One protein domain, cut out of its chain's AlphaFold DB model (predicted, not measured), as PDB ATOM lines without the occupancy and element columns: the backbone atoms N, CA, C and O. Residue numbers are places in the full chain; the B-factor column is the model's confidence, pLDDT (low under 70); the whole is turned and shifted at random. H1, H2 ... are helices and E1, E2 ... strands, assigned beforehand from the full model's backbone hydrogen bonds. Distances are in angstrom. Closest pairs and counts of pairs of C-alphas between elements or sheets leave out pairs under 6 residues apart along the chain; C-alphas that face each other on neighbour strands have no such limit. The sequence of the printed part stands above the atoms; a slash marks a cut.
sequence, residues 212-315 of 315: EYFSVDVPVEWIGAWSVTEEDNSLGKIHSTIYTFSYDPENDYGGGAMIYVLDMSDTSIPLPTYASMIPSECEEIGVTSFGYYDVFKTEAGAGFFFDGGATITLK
ATOM      1  N   GLU A 212     242.487  74.859 131.717       92.56
ATOM      2  CA  GLU A 212     243.460  73.756 131.647       92.56
ATOM      3  C   GLU A 212     244.819  74.136 131.025       92.56
ATOM      4  O   GLU A 212     245.810  73.456 131.284       92.56
ATOM      5  N   TYR A 213     244.891  75.242 130.282       94.12
ATOM      6  CA  TYR A 213     246.061  75.653 129.497       94.12
ATOM      7  C   TYR A 213     246.873  76.767 130.158       94.12
ATOM      8  O   TYR A 213     248.095  76.813 130.025       94.12
ATOM      9  N   PHE A 214     246.210  77.693 130.848       95.44
ATOM     10  CA  PHE A 214     246.844  78.866 131.437       95.44
ATOM     11  C   PHE A 214     246.010  79.463 132.578       95.44
ATOM     12  O   PHE A 214     244.844  79.119 132.793       95.44
ATOM     13  N   SER A 215     246.616  80.399 133.299       96.62
ATOM     14  CA  SER A 215     245.929  81.322 134.198       96.62
ATOM     15  C   SER A 215     246.223  82.770 133.820       96.62
ATOM     16  O   SER A 215     247.307  83.081 133.324       96.62
ATOM     17  N   VAL A 216     245.258  83.650 134.062       96.75
ATOM     18  CA  VAL A 216     245.372  85.096 133.880       96.75
ATOM     19  C   VAL A 216     245.050  85.792 135.194       96.75
ATOM     20  O   VAL A 216     243.985  85.571 135.770       96.75
ATOM     21  N   ASP A 217     245.959  86.652 135.639       97.06
ATOM     22  CA  ASP A 217     245.770  87.535 136.786       97.06
ATOM     23  C   ASP A 217     245.702  88.983 136.300       97.06
ATOM     24  O   ASP A 217     246.617  89.457 135.624       97.06
ATOM     25  N   VAL A 218     244.626  89.689 136.646       96.06
ATOM     26  CA  VAL A 218     244.437  91.111 136.327       96.06
ATOM     27  C   VAL A 218     244.666  92.002 137.558       96.06
ATOM     28  O   VAL A 218     244.534  91.533 138.692       96.06
ATOM     29  N   PRO A 219     244.968  93.298 137.373       93.38
ATOM     30  CA  PRO A 219     245.013  94.261 138.473       93.38
ATOM     31  C   PRO A 219     243.690  94.346 139.257       93.38
ATOM     32  O   PRO A 219     242.599  94.186 138.705       93.38
ATOM     33  N   VAL A 220     243.769  94.646 140.558       92.62
ATOM     34  CA  VAL A 220     242.590  94.768 141.445       92.62
ATOM     35  C   VAL A 220     241.680  95.919 141.010       92.62
ATOM     36  O   VAL A 220     240.461  95.858 141.165       92.62
ATOM     37  N   GLU A 221     242.259  96.950 140.406       91.19
ATOM     38  CA  GLU A 221     241.574  98.112 139.850       91.19
ATOM     39  C   GLU A 221     240.635  97.741 138.695       91.19
ATOM     40  O   GLU A 221     239.725  98.506 138.384       91.19
ATOM     41  N   TRP A 222     240.820  96.569 138.077       93.75
ATOM     42  CA  TRP A 222     240.012  96.129 136.941       93.75
ATOM     43  C   TRP A 222     238.728  95.418 137.371       93.75
ATOM     44  O   TRP A 222     237.875  95.150 136.524       93.75
ATOM     45  N   ILE A 223     238.551  95.108 138.664       93.81
ATOM     46  CA  ILE A 223     237.362  94.409 139.176       93.81
ATOM     47  C   ILE A 223     236.080  95.113 138.706       93.81
ATOM     48  O   ILE A 223     235.807  96.255 139.064       93.81
ATOM     49  N   GLY A 224     235.254  94.383 137.949       92.50
ATOM     50  CA  GLY A 224     233.983  94.874 137.407       92.50
ATOM     51  C   GLY A 224     234.073  95.543 136.031       92.50
ATOM     52  O   GLY A 224     233.030  95.835 135.458       92.50
ATOM     53  N   ALA A 225     235.277  95.738 135.492       94.56
ATOM     54  CA  ALA A 225     235.524  96.336 134.179       94.56
ATOM     55  C   ALA A 225     236.237  95.386 133.203       94.56
ATOM     56  O   ALA A 225     236.471  95.760 132.058       94.56
ATOM     57  N   TRP A 226     236.589  94.166 133.628       95.88
ATOM     58  CA  TRP A 226     237.174  93.155 132.751       95.88
ATOM     59  C   TRP A 226     236.270  91.931 132.581       95.88
ATOM     60  O   TRP A 226     235.418  91.639 133.424       95.88
ATOM     61  N   SER A 227     236.457  91.205 131.483       95.75
ATOM     62  CA  SER A 227     235.747  89.960 131.196       95.75
ATOM     63  C   SER A 227     236.566  89.035 130.301       95.75
ATOM     64  O   SER A 227     237.524  89.462 129.654       95.75
ATOM     65  N   VAL A 228     236.168  87.763 130.273       97.19
ATOM     66  CA  VAL A 228     236.669  86.756 129.338       97.19
ATOM     67  C   VAL A 228     235.491  86.027 128.703       97.19
ATOM     68  O   VAL A 228     234.523  85.685 129.388       97.19
ATOM     69  N   THR A 229     235.567  85.790 127.400       96.62
ATOM     70  CA  THR A 229     234.630  84.936 126.662       96.62
ATOM     71  C   THR A 229     235.384  83.861 125.900       96.62
ATOM     72  O   THR A 229     236.484  84.107 125.410       96.62
ATOM     73  N   GLU A 230     234.780  82.684 125.787       96.88
ATOM     74  CA  GLU A 230     235.364  81.517 125.127       96.88
ATOM     75  C   GLU A 230     234.598  81.210 123.841       96.88
ATOM     76  O   GLU A 230     233.364  81.178 123.843       96.88
ATOM     77  N   GLU A 231     235.322  80.968 122.753       96.44
ATOM     78  CA  GLU A 231     234.758  80.628 121.449       96.44
ATOM     79  C   GLU A 231     235.486  79.421 120.844       96.44
ATOM     80  O   GLU A 231     236.715  79.363 120.830       96.44
ATOM     81  N   ASP A 232     234.723  78.446 120.341       94.88
ATOM     82  CA  ASP A 232     235.280  77.305 119.609       94.88
ATOM     83  C   ASP A 232     235.799  77.763 118.243       94.88
ATOM     84  O   ASP A 232     235.060  78.328 117.436       94.88
ATOM     85  N   ASN A 233     237.070  77.479 117.978       93.81
ATOM     86  CA  ASN A 233     237.763  77.802 116.732       93.81
ATOM     87  C   ASN A 233     238.302  76.534 116.053       93.81
ATOM     88  O   ASN A 233     239.244  76.583 115.262       93.81
ATOM     89  N   SER A 234     237.746  75.367 116.382       94.31
ATOM     90  CA  SER A 234     238.210  74.087 115.850       94.31
ATOM     91  C   SER A 234     238.043  73.996 114.324       94.31
ATOM     92  O   SER A 234     236.993  74.320 113.765       94.31
ATOM     93  N   LEU A 235     239.064  73.476 113.630       91.94
ATOM     94  CA  LEU A 235     239.055  73.273 112.176       91.94
ATOM     95  C   LEU A 235     239.259  71.793 111.840       91.94
ATOM     96  O   LEU A 235     240.366  71.249 111.876       91.94
ATOM     97  N   GLY A 236     238.169  71.123 111.471       88.69
ATOM     98  CA  GLY A 236     238.192  69.698 111.145       88.69
ATOM     99  C   GLY A 236     238.535  68.843 112.366       88.69
ATOM    100  O   GLY A 236     237.675  68.613 113.208       88.69
ATOM    101  N   LYS A 237     239.769  68.327 112.426       87.25
ATOM    102  CA  LYS A 237     240.275  67.523 113.556       87.25
ATOM    103  C   LYS A 237     241.163  68.312 114.523       87.25
ATOM    104  O   LYS A 237     241.532  67.762 115.551       87.25
ATOM    105  N   ILE A 238     241.520  69.549 114.183       91.25
ATOM    106  CA  ILE A 238     242.363  70.405 115.019       91.25
ATOM    107  C   ILE A 238     241.459  71.057 116.057       91.25
ATOM    108  O   ILE A 238     240.573  71.831 115.685       91.25
ATOM    109  N   HIS A 239     241.666  70.732 117.332       91.88
ATOM    110  CA  HIS A 239     240.937  71.379 118.412       91.88
ATOM    111  C   HIS A 239     241.545  72.752 118.699       91.88
ATOM    112  O   HIS A 239     242.764  72.880 118.837       91.88
ATOM    113  N   SER A 240     240.704  73.781 118.771       93.69
ATOM    114  CA  SER A 240     241.152  75.120 119.131       93.69
ATOM    115  C   SER A 240     240.064  75.900 119.849       93.69
ATOM    116  O   SER A 240     238.893  75.812 119.489       93.69
ATOM    117  N   THR A 241     240.474  76.689 120.837       96.06
ATOM    118  CA  THR A 241     239.603  77.625 121.555       96.06
ATOM    119  C   THR A 241     240.236  79.011 121.543       96.06
ATOM    120  O   THR A 241     241.450  79.146 121.735       96.06
ATOM    121  N   ILE A 242     239.416  80.036 121.319       97.06
ATOM    122  CA  ILE A 242     239.788  81.444 121.453       97.06
ATOM    123  C   ILE A 242     239.243  81.962 122.780       97.06
ATOM    124  O   ILE A 242     238.054  81.836 123.065       97.06
ATOM    125  N   TYR A 243     240.110  82.584 123.572       97.50
ATOM    126  CA  TYR A 243     239.745  83.304 124.785       97.50
ATOM    127  C   TYR A 243     239.885  84.801 124.532       97.50
ATOM    128  O   TYR A 243     240.999  85.309 124.383       97.50
ATOM    129  N   THR A 244     238.768  85.517 124.482       97.00
ATOM    130  CA  THR A 244     238.747  86.970 124.300       97.00
ATOM    131  C   THR A 244     238.665  87.648 125.653       97.00
ATOM    132  O   THR A 244     237.635  87.603 126.320       97.00
ATOM    133  N   PHE A 245     239.754  88.294 126.044       97.25
ATOM    134  CA  PHE A 245     239.852  89.142 127.217       97.25
ATOM    135  C   PHE A 245     239.574  90.596 126.845       97.25
ATOM    136  O   PHE A 245     240.093  91.107 125.851       97.25
ATOM    137  N   SER A 246     238.779  91.278 127.662       95.19
ATOM    138  CA  SER A 246     238.461  92.696 127.498       95.19
ATOM    139  C   SER A 246     238.569  93.409 128.835       95.19
ATOM    140  O   SER A 246     238.153  92.858 129.850       95.19
ATOM    141  N   TYR A 247     239.124  94.618 128.823       95.00
ATOM    142  CA  TYR A 247     239.099  95.602 129.898       95.00
ATOM    143  C   TYR A 247     238.509  96.902 129.336       95.00
ATOM    144  O   TYR A 247     239.093  97.508 128.437       95.00
ATOM    145  N   ASP A 248     237.340  97.300 129.838       91.56
ATOM    146  CA  ASP A 248     236.554  98.444 129.358       91.56
ATOM    147  C   ASP A 248     236.108  99.332 130.539       91.56
ATOM    148  O   ASP A 248     235.000  99.185 131.066       91.56
ATOM    149  N   PRO A 249     236.995 100.210 131.044       88.75
ATOM    150  CA  PRO A 249     236.680 101.127 132.137       88.75
ATOM    151  C   PRO A 249     235.850 102.333 131.657       88.75
ATOM    152  O   PRO A 249     236.108 102.904 130.605       88.75
ATOM    153  N   GLU A 250     234.907 102.815 132.479       84.31
ATOM    154  CA  GLU A 250     233.979 103.902 132.091       84.31
ATOM    155  C   GLU A 250     234.647 105.242 131.713       84.31
ATOM    156  O   GLU A 250     234.047 106.039 130.994       84.31
ATOM    157  N   ASN A 251     235.849 105.539 132.224       80.81
ATOM    158  CA  ASN A 251     236.504 106.847 132.064       80.81
ATOM    159  C   ASN A 251     238.013 106.748 131.755       80.81
ATOM    160  O   ASN A 251     238.760 107.665 132.096       80.81
ATOM    161  N   ASP A 252     238.472 105.656 131.139       81.50
ATOM    162  CA  ASP A 252     239.887 105.461 130.779       81.50
ATOM    163  C   ASP A 252     240.039 104.670 129.463       81.50
ATOM    164  O   ASP A 252     239.054 104.222 128.875       81.50
ATOM    165  N   TYR A 253     241.266 104.524 128.965       80.38
ATOM    166  CA  TYR A 253     241.565 103.726 127.780       80.38
ATOM    167  C   TYR A 253     241.453 102.229 128.088       80.38
ATOM    168  O   TYR A 253     242.233 101.679 128.863       80.38
ATOM    169  N   GLY A 254     240.496 101.567 127.439       86.19
ATOM    170  CA  GLY A 254     240.360 100.115 127.462       86.19
ATOM    171  C   GLY A 254     241.371  99.382 126.573       86.19
ATOM    172  O   GLY A 254     242.076  99.963 125.735       86.19
ATOM    173  N   GLY A 255     241.406  98.067 126.730       91.50
ATOM    174  CA  GLY A 255     242.280  97.170 125.985       91.50
ATOM    175  C   GLY A 255     241.711  95.759 125.947       91.50
ATOM    176  O   GLY A 255     240.859  95.388 126.752       91.50
ATOM    177  N   GLY A 256     242.151  94.962 124.984       94.31
ATOM    178  CA  GLY A 256     241.706  93.581 124.868       94.31
ATOM    179  C   GLY A 256     242.789  92.692 124.298       94.31
ATOM    180  O   GLY A 256     243.714  93.164 123.639       94.31
ATOM    181  N   ALA A 257     242.665  91.401 124.553       95.81
ATOM    182  CA  ALA A 257     243.514  90.398 123.948       95.81
ATOM    183  C   ALA A 257     242.690  89.185 123.540       95.81
ATOM    184  O   ALA A 257     241.709  88.834 124.186       95.81
ATOM    185  N   MET A 258     243.102  88.533 122.465       96.06
ATOM    186  CA  MET A 258     242.590  87.222 122.086       96.06
ATOM    187  C   MET A 258     243.720  86.222 122.248       96.06
ATOM    188  O   MET A 258     244.791  86.422 121.674       96.06
ATOM    189  N   ILE A 259     243.486  85.183 123.045       97.00
ATOM    190  CA  ILE A 259     244.400  84.061 123.239       97.00
ATOM    191  C   ILE A 259     243.882  82.880 122.427       97.00
ATOM    192  O   ILE A 259     242.758  82.434 122.636       97.00
ATOM    193  N   TYR A 260     244.706  82.369 121.527       96.12
ATOM    194  CA  TYR A 260     244.412  81.220 120.684       96.12
ATOM    195  C   TYR A 260     245.154  80.020 121.251       96.12
ATOM    196  O   TYR A 260     246.382  80.035 121.318       96.12
ATOM    197  N   VAL A 261     244.418  78.990 121.653       96.19
ATOM    198  CA  VAL A 261     244.986  77.708 122.077       96.19
ATOM    199  C   VAL A 261     244.742  76.703 120.961       96.19
ATOM    200  O   VAL A 261     243.589  76.497 120.572       96.19
ATOM    201  N   LEU A 262     245.803  76.121 120.404       94.31
ATOM    202  CA  LEU A 262     245.727  75.169 119.294       94.31
ATOM    203  C   LEU A 262     246.358  73.838 119.698       94.31
ATOM    204  O   LEU A 262     247.510  73.807 120.118       94.31
ATOM    205  N   ASP A 263     245.628  72.739 119.510       93.38
ATOM    206  CA  ASP A 263     246.199  71.393 119.585       93.38
ATOM    207  C   ASP A 263     247.057  71.135 118.342       93.38
ATOM    208  O   ASP A 263     246.532  70.917 117.246       93.38
ATOM    209  N   MET A 264     248.376  71.165 118.512       90.38
ATOM    210  CA  MET A 264     249.353  70.910 117.449       90.38
ATOM    211  C   MET A 264     250.026  69.541 117.596       90.38
ATOM    212  O   MET A 264     251.069  69.279 116.990       90.38
ATOM    213  N   SER A 265     249.426  68.628 118.369       89.06
ATOM    214  CA  SER A 265     249.973  67.288 118.604       89.06
ATOM    215  C   SER A 265     250.043  66.424 117.336       89.06
ATOM    216  O   SER A 265     250.918  65.557 117.218       89.06
ATOM    217  N   ASP A 266     249.167  66.662 116.353       88.69
ATOM    218  CA  ASP A 266     249.173  65.941 115.080       88.69
ATOM    219  C   ASP A 266     250.186  66.543 114.093       88.69
ATOM    220  O   ASP A 266     249.885  67.403 113.259       88.69
ATOM    221  N   THR A 267     251.412  66.022 114.156       84.56
ATOM    222  CA  THR A 267     252.524  66.394 113.261       84.56
ATOM    223  C   THR A 267     252.315  66.010 111.790       84.56
ATOM    224  O   THR A 267     253.122  66.393 110.940       84.56
ATOM    225  N   SER A 268     251.258  65.257 111.454       89.44
ATOM    226  CA  SER A 268     250.923  64.939 110.059       89.44
ATOM    227  C   SER A 268     250.200  66.082 109.340       89.44
ATOM    228  O   SER A 268     250.154  66.106 108.106       89.44
ATOM    229  N   ILE A 269     249.664  67.046 110.094       87.25
ATOM    230  CA  ILE A 269     248.982  68.223 109.562       87.25
ATOM    231  C   ILE A 269     250.027  69.274 109.142       87.25
ATOM    232  O   ILE A 269     250.890  69.643 109.941       87.25
ATOM    233  N   PRO A 270     249.979  69.793 107.900       90.19
ATOM    234  CA  PRO A 270     250.903  70.834 107.459       90.19
ATOM    235  C   PRO A 270     250.781  72.118 108.294       90.19
ATOM    236  O   PRO A 270     249.680  72.621 108.498       90.19
ATOM    237  N   LEU A 271     251.915  72.720 108.673       87.12
ATOM    238  CA  LEU A 271     251.966  74.007 109.393       87.12
ATOM    239  C   LEU A 271     251.082  75.122 108.793       87.12
ATOM    240  O   LEU A 271     250.449  75.831 109.570       87.12
ATOM    241  N   PRO A 272     250.955  75.281 107.455       90.31
ATOM    242  CA  PRO A 272     250.046  76.277 106.883       90.31
ATOM    243  C   PRO A 272     248.574  76.090 107.273       90.31
ATOM    244  O   PRO A 272     247.820  77.059 107.269       90.31
ATOM    245  N   THR A 273     248.153  74.864 107.598       89.62
ATOM    246  CA  THR A 273     246.796  74.584 108.081       89.62
ATOM    247  C   THR A 273     246.596  75.172 109.477       89.62
ATOM    248  O   THR A 273     245.631  75.905 109.669       89.62
ATOM    249  N   TYR A 274     247.534  74.962 110.405       89.69
ATOM    250  CA  TYR A 274     247.509  75.593 111.731       89.69
ATOM    251  C   TYR A 274     247.620  77.122 111.646       89.69
ATOM    252  O   TYR A 274     246.829  77.837 112.251       89.69
ATOM    253  N   ALA A 275     248.527  77.635 110.808       88.50
ATOM    254  CA  ALA A 275     248.722  79.075 110.621       88.50
ATOM    255  C   ALA A 275     247.482  79.794 110.057       88.50
ATOM    256  O   ALA A 275     247.332  80.992 110.252       88.50
ATOM    257  N   SER A 276     246.583  79.082 109.364       90.25
ATOM    258  CA  SER A 276     245.325  79.661 108.869       90.25
ATOM    259  C   SER A 276     244.266  79.883 109.955       90.25
ATOM    260  O   SER A 276     243.288  80.584 109.704       90.25
ATOM    261  N   MET A 277     244.451  79.288 111.140       92.19
ATOM    262  CA  MET A 277     243.516  79.363 112.270       92.19
ATOM    263  C   MET A 277     243.824  80.513 113.239       92.19
ATOM    264  O   MET A 277     243.031  80.764 114.145       92.19
ATOM    265  N   ILE A 278     244.957  81.201 113.056       91.75
ATOM    266  CA  ILE A 278     245.380  82.358 113.851       91.75
ATOM    267  C   ILE A 278     245.618  83.573 112.938       91.75
ATOM    268  O   ILE A 278     245.926  83.403 111.754       91.75
ATOM    269  N   PRO A 279     245.469  84.813 113.438       89.56
ATOM    270  CA  PRO A 279     245.755  86.013 112.658       89.56
ATOM    271  C   PRO A 279     247.214  86.081 112.195       89.56
ATOM    272  O   PRO A 279     248.114  85.579 112.858       89.56
ATOM    273  N   SER A 280     247.469  86.776 111.082       84.19
ATOM    274  CA  SER A 280     248.825  86.919 110.530       84.19
ATOM    275  C   SER A 280     249.793  87.698 111.428       84.19
ATOM    276  O   SER A 280     251.003  87.544 111.291       84.19
ATOM    277  N   GLU A 281     249.272  88.548 112.316       83.88
ATOM    278  CA  GLU A 281     250.037  89.342 113.283       83.88
ATOM    279  C   GLU A 281     249.717  88.855 114.704       83.88
ATOM    280  O   GLU A 281     248.948  89.483 115.430       83.88
ATOM    281  N   CYS A 282     250.269  87.698 115.082       88.06
ATOM    282  CA  CYS A 282     250.136  87.115 116.419       88.06
ATOM    283  C   CYS A 282     251.502  86.843 117.066       88.06
ATOM    284  O   CYS A 282     252.475  86.521 116.383       88.06
ATOM    285  N   GLU A 283     251.564  86.943 118.391       92.31
ATOM    286  CA  GLU A 283     252.739  86.614 119.202       92.31
ATOM    287  C   GLU A 283     252.552  85.229 119.833       92.31
ATOM    288  O   GLU A 283     251.521  84.960 120.445       92.31
ATOM    289  N   GLU A 284     253.540  84.346 119.699       91.88
ATOM    290  CA  GLU A 284     253.558  83.071 120.418       91.88
ATOM    291  C   GLU A 284     253.927  83.315 121.888       91.88
ATOM    292  O   GLU A 284     254.966  83.902 122.189       91.88
ATOM    293  N   ILE A 285     253.069  82.867 122.805       92.44
ATOM    294  CA  ILE A 285     253.324  82.915 124.251       92.44
ATOM    295  C   ILE A 285     254.171  81.704 124.662       92.44
ATOM    296  O   ILE A 285     255.052  81.821 125.514       92.44
ATOM    297  N   GLY A 286     253.904  80.547 124.051       92.06
ATOM    298  CA  GLY A 286     254.652  79.308 124.232       92.06
ATOM    299  C   GLY A 286     253.757  78.072 124.184       92.06
ATOM    300  O   GLY A 286     252.591  78.138 123.797       92.06
ATOM    301  N   VAL A 287     254.309  76.944 124.627       90.50
ATOM    302  CA  VAL A 287     253.628  75.644 124.671       90.50
ATOM    303  C   VAL A 287     253.310  75.281 126.117       90.50
ATOM    304  O   VAL A 287     254.123  75.507 127.017       90.50
ATOM    305  N   THR A 288     252.136  74.696 126.342       88.56
ATOM    306  CA  THR A 288     251.764  74.103 127.638       88.56
ATOM    307  C   THR A 288     252.782  73.053 128.105       88.56
ATOM    308  O   THR A 288     253.405  72.358 127.300       88.56
ATOM    309  N   SER A 289     252.960  72.884 129.414       81.44
ATOM    310  CA  SER A 289     253.970  72.002 130.018       81.44
ATOM    311  C   SER A 289     253.772  70.523 129.690       81.44
ATOM    312  O   SER A 289     254.723  69.741 129.735       81.44
ATOM    313  N   PHE A 290     252.548  70.136 129.332       82.75
ATOM    314  CA  PHE A 290     252.218  68.796 128.867       82.75
ATOM    315  C   PHE A 290     252.462  68.597 127.360       82.75
ATOM    316  O   PHE A 290     252.377  67.464 126.894       82.75
ATOM    317  N   GLY A 291     252.869  69.644 126.630       74.56
ATOM    318  CA  GLY A 291     253.603  69.549 125.363       74.56
ATOM    319  C   GLY A 291     252.771  69.381 124.092       74.56
ATOM    320  O   GLY A 291     253.318  68.913 123.095       74.56
ATOM    321  N   TYR A 292     251.480  69.722 124.115       83.00
ATOM    322  CA  TYR A 292     250.569  69.462 122.986       83.00
ATOM    323  C   TYR A 292     249.806  70.688 122.475       83.00
ATOM    324  O   TYR A 292     249.293  70.647 121.359       83.00
ATOM    325  N   TYR A 293     249.741  71.757 123.274       90.88
ATOM    326  CA  TYR A 293     248.990  72.960 122.927       90.88
ATOM    327  C   TYR A 293     249.897  74.175 122.859       90.88
ATOM    328  O   TYR A 293     250.487  74.560 123.876       90.88
ATOM    329  N   ASP A 294     249.948  74.773 121.675       93.12
ATOM    330  CA  ASP A 294     250.622  76.030 121.395       93.12
ATOM    331  C   ASP A 294     249.648  77.183 121.654       93.12
ATOM    332  O   ASP A 294     248.471  77.139 121.270       93.12
ATOM    333  N   VAL A 295     250.136  78.211 122.345       95.12
ATOM    334  CA  VAL A 295     249.338  79.346 122.799       95.12
ATOM    335  C   VAL A 295     249.854  80.623 122.151       95.12
ATOM    336  O   VAL A 295     251.007  81.014 122.337       95.12
ATOM    337  N   PHE A 296     248.973  81.305 121.427       94.94
ATOM    338  CA  PHE A 296     249.261  82.557 120.730       94.94
ATOM    339  C   PHE A 296     248.384  83.679 121.274       94.94
ATOM    340  O   PHE A 296     247.275  83.429 121.745       94.94
ATOM    341  N   LYS A 297     248.837  84.926 121.172       95.38
ATOM    342  CA  LYS A 297     248.041  86.107 121.513       95.38
ATOM    343  C   LYS A 297     248.033  87.150 120.410       95.38
ATOM    344  O   LYS A 297     248.991  87.308 119.654       95.38
ATOM    345  N   THR A 298     246.962  87.925 120.400       94.94
ATOM    346  CA  THR A 298     246.872  89.217 119.715       94.94
ATOM    347  C   THR A 298     246.302  90.244 120.675       94.94
ATOM    348  O   THR A 298     245.410  89.902 121.450       94.94
ATOM    349  N   GLU A 299     246.747  91.493 120.591       93.25
ATOM    350  CA  GLU A 299     246.263  92.583 121.444       93.25
ATOM    351  C   GLU A 299     245.548  93.673 120.638       93.25
ATOM    352  O   GLU A 299     245.822  93.880 119.457       93.25
ATOM    353  N   ALA A 300     244.626  94.380 121.288       87.38
ATOM    354  CA  ALA A 300     243.855  95.481 120.728       87.38
ATOM    355  C   ALA A 300     243.768  96.660 121.712       87.38
ATOM    356  O   ALA A 300     243.826  96.486 122.933       87.38
ATOM    357  N   GLY A 301     243.587  97.871 121.177       85.50
ATOM    358  CA  GLY A 301     243.505  99.095 121.980       85.50
ATOM    359  C   GLY A 301     244.836  99.420 122.664       85.50
ATOM    360  O   GLY A 301     245.878  99.405 122.013       85.50
ATOM    361  N   ALA A 302     244.797  99.709 123.968       84.56
ATOM    362  CA  ALA A 302     245.999  99.935 124.779       84.56
ATOM    363  C   ALA A 302     246.777  98.643 125.126       84.56
ATOM    364  O   ALA A 302     247.841  98.723 125.736       84.56
ATOM    365  N   GLY A 303     246.270  97.471 124.717       88.06
ATOM    366  CA  GLY A 303     246.774  96.156 125.121       88.06
ATOM    367  C   GLY A 303     246.113  95.648 126.403       88.06
ATOM    368  O   GLY A 303     245.524  96.420 127.158       88.06
ATOM    369  N   PHE A 304     246.181  94.339 126.651       94.12
ATOM    370  CA  PHE A 304     245.646  93.706 127.865       94.12
ATOM    371  C   PHE A 304     246.773  93.256 128.809       94.12
ATOM    372  O   PHE A 304     246.621  93.330 130.023       94.12
ATOM    373  N   PHE A 305     247.927  92.865 128.263       93.62
ATOM    374  CA  PHE A 305     249.107  92.342 128.959       93.62
ATOM    375  C   PHE A 305     250.310  93.309 128.909       93.62
ATOM    376  O   PHE A 305     251.463  92.880 128.834       93.62
ATOM    377  N   PHE A 306     250.057  94.621 128.904       88.88
ATOM    378  CA  PHE A 306     251.103  95.652 128.946       88.88
ATOM    379  C   PHE A 306     251.724  95.789 130.353       88.88
ATOM    380  O   PHE A 306     251.269  95.166 131.309       88.88
ATOM    381  N   ASP A 307     252.768  96.611 130.505       84.69
ATOM    382  CA  ASP A 307     253.401  96.853 131.812       84.69
ATOM    383  C   ASP A 307     252.421  97.517 132.800       84.69
ATOM    384  O   ASP A 307     251.963  98.639 132.581       84.69
ATOM    385  N   GLY A 308     252.075  96.806 133.875       83.81
ATOM    386  CA  GLY A 308     251.003  97.185 134.806       83.81
ATOM    387  C   GLY A 308     249.597  96.693 134.422       83.81
ATOM    388  O   GLY A 308     248.647  96.986 135.145       83.81
ATOM    389  N   GLY A 309     249.461  95.953 133.317       90.38
ATOM    390  CA  GLY A 309     248.244  95.260 132.887       90.38
ATOM    391  C   GLY A 309     248.140  93.831 133.434       90.38
ATOM    392  O   GLY A 309     248.730  93.488 134.461       90.38
ATOM    393  N   ALA A 310     247.368  92.984 132.754       95.19
ATOM    394  CA  ALA A 310     247.207  91.584 133.127       95.19
ATOM    395  C   ALA A 310     248.499  90.779 132.933       95.19
ATOM    396  O   ALA A 310     249.384  91.134 132.154       95.19
ATOM    397  N   THR A 311     248.576  89.633 133.598       96.06
ATOM    398  CA  THR A 311     249.655  88.658 133.431       96.06
ATOM    399  C   THR A 311     249.075  87.313 133.027       96.06
ATOM    400  O   THR A 311     247.972  86.965 133.439       96.06
ATOM    401  N   ILE A 312     249.805  86.560 132.205       95.62
ATOM    402  CA  ILE A 312     249.428  85.212 131.776       95.62
ATOM    403  C   ILE A 312     250.517  84.225 132.181       95.62
ATOM    404  O   ILE A 312     251.705  84.487 131.995       95.62
ATOM    405  N   THR A 313     250.108  83.086 132.732       95.19
ATOM    406  CA  THR A 313     250.994  81.978 133.103       95.19
ATOM    407  C   THR A 313     250.520  80.713 132.407       95.19
ATOM    408  O   THR A 313     249.400  80.267 132.644       95.19
ATOM    409  N   LEU A 314     251.362  80.134 131.549       93.94
ATOM    410  CA  LEU A 314     251.076  78.845 130.919       93.94
ATOM    411  C   LEU A 314     251.211  77.711 131.941       93.94
ATOM    412  O   LEU A 314     252.105  77.739 132.792       93.94
ATOM    413  N   LYS A 315     250.316  76.729 131.846       90.44
ATOM    414  CA  LYS A 315     250.320  75.521 132.669       90.44
ATOM    415  C   LYS A 315     251.116  74.415 132.044       90.44
ATOM    416  O   LYS A 315     251.130  74.292 130.803       90.44
TER     417      LYS A 315
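AT A GLANCE: This is residues 212 to 315 of the 315 residues of an uncharacterized protein of Ruminococcus gnavus (UniProt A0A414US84). A long, twisted antiparallel sheet of five strands, in the order E2 - E3 - E4 - E6 - E5, has the short two-strand ribbon E1 - E7 over one face, without close contact to most of it. The small helix H1 lies beyond the other face, near one end. The 104 printed residues, under half of them in named elements, run E1 E2 E3 E4 H1 E5 E6 E7: mostly strand. The whole is compact, radius of gyration of the C-alphas 14.5 A, and only just elongated, spanning 49 by 25 by 21 A.

HOW THE PARTS SIT: E2, residues 226 to 232, E3, residues 240 to 247, and E4, residues 255 to 263, form a meander, each the antiparallel neighbour of the one before, in two hairpins; N 229 and O 244 are 3.0 A apart, N 243 and O 259 2.8 A. E6, residues 293 to 301, is antiparallel to E4, with N 258 and O 298 at 2.9 A, and makes a hairpin with edge strand E5, residues 283 to 287, with N 285 and O 295 at 2.8 A. E4, H1, residues 271 to 275, and E5 form a split strand-helix-strand unit, two strands running the same way with E6 between them; its crossover is right-handed. H1 is only just not on the sheet, with 4 pairs of C-alphas within 10 A; its O i to N i+4 pair is within hydrogen-bond range. E1, residues 214 to 217, and E7, residues 311 to 314, are antiparallel, with N 215 and O 313 at 2.9 A. E1 is apart from E4; the closest C-alphas of E5 and E7, Val 287 and Leu 314, are 7.5 A apart.

IN THESE COORDINATES: E1 begins at C-alpha 214 (246.844, 78.866, 131.437) and E7 ends at C-alpha 314 (251.076, 78.845, 130.919). E4 spans 26.8 A, E6 26.7 A, E3 23.2 A, E2 20.7 A.

THE WHOLE: The farthest C-alphas, of Asn 251 and Ser 268, are 49.5 A apart. The printed part has no cut, no link is long, and no printed residue is under 70 in pLDDT.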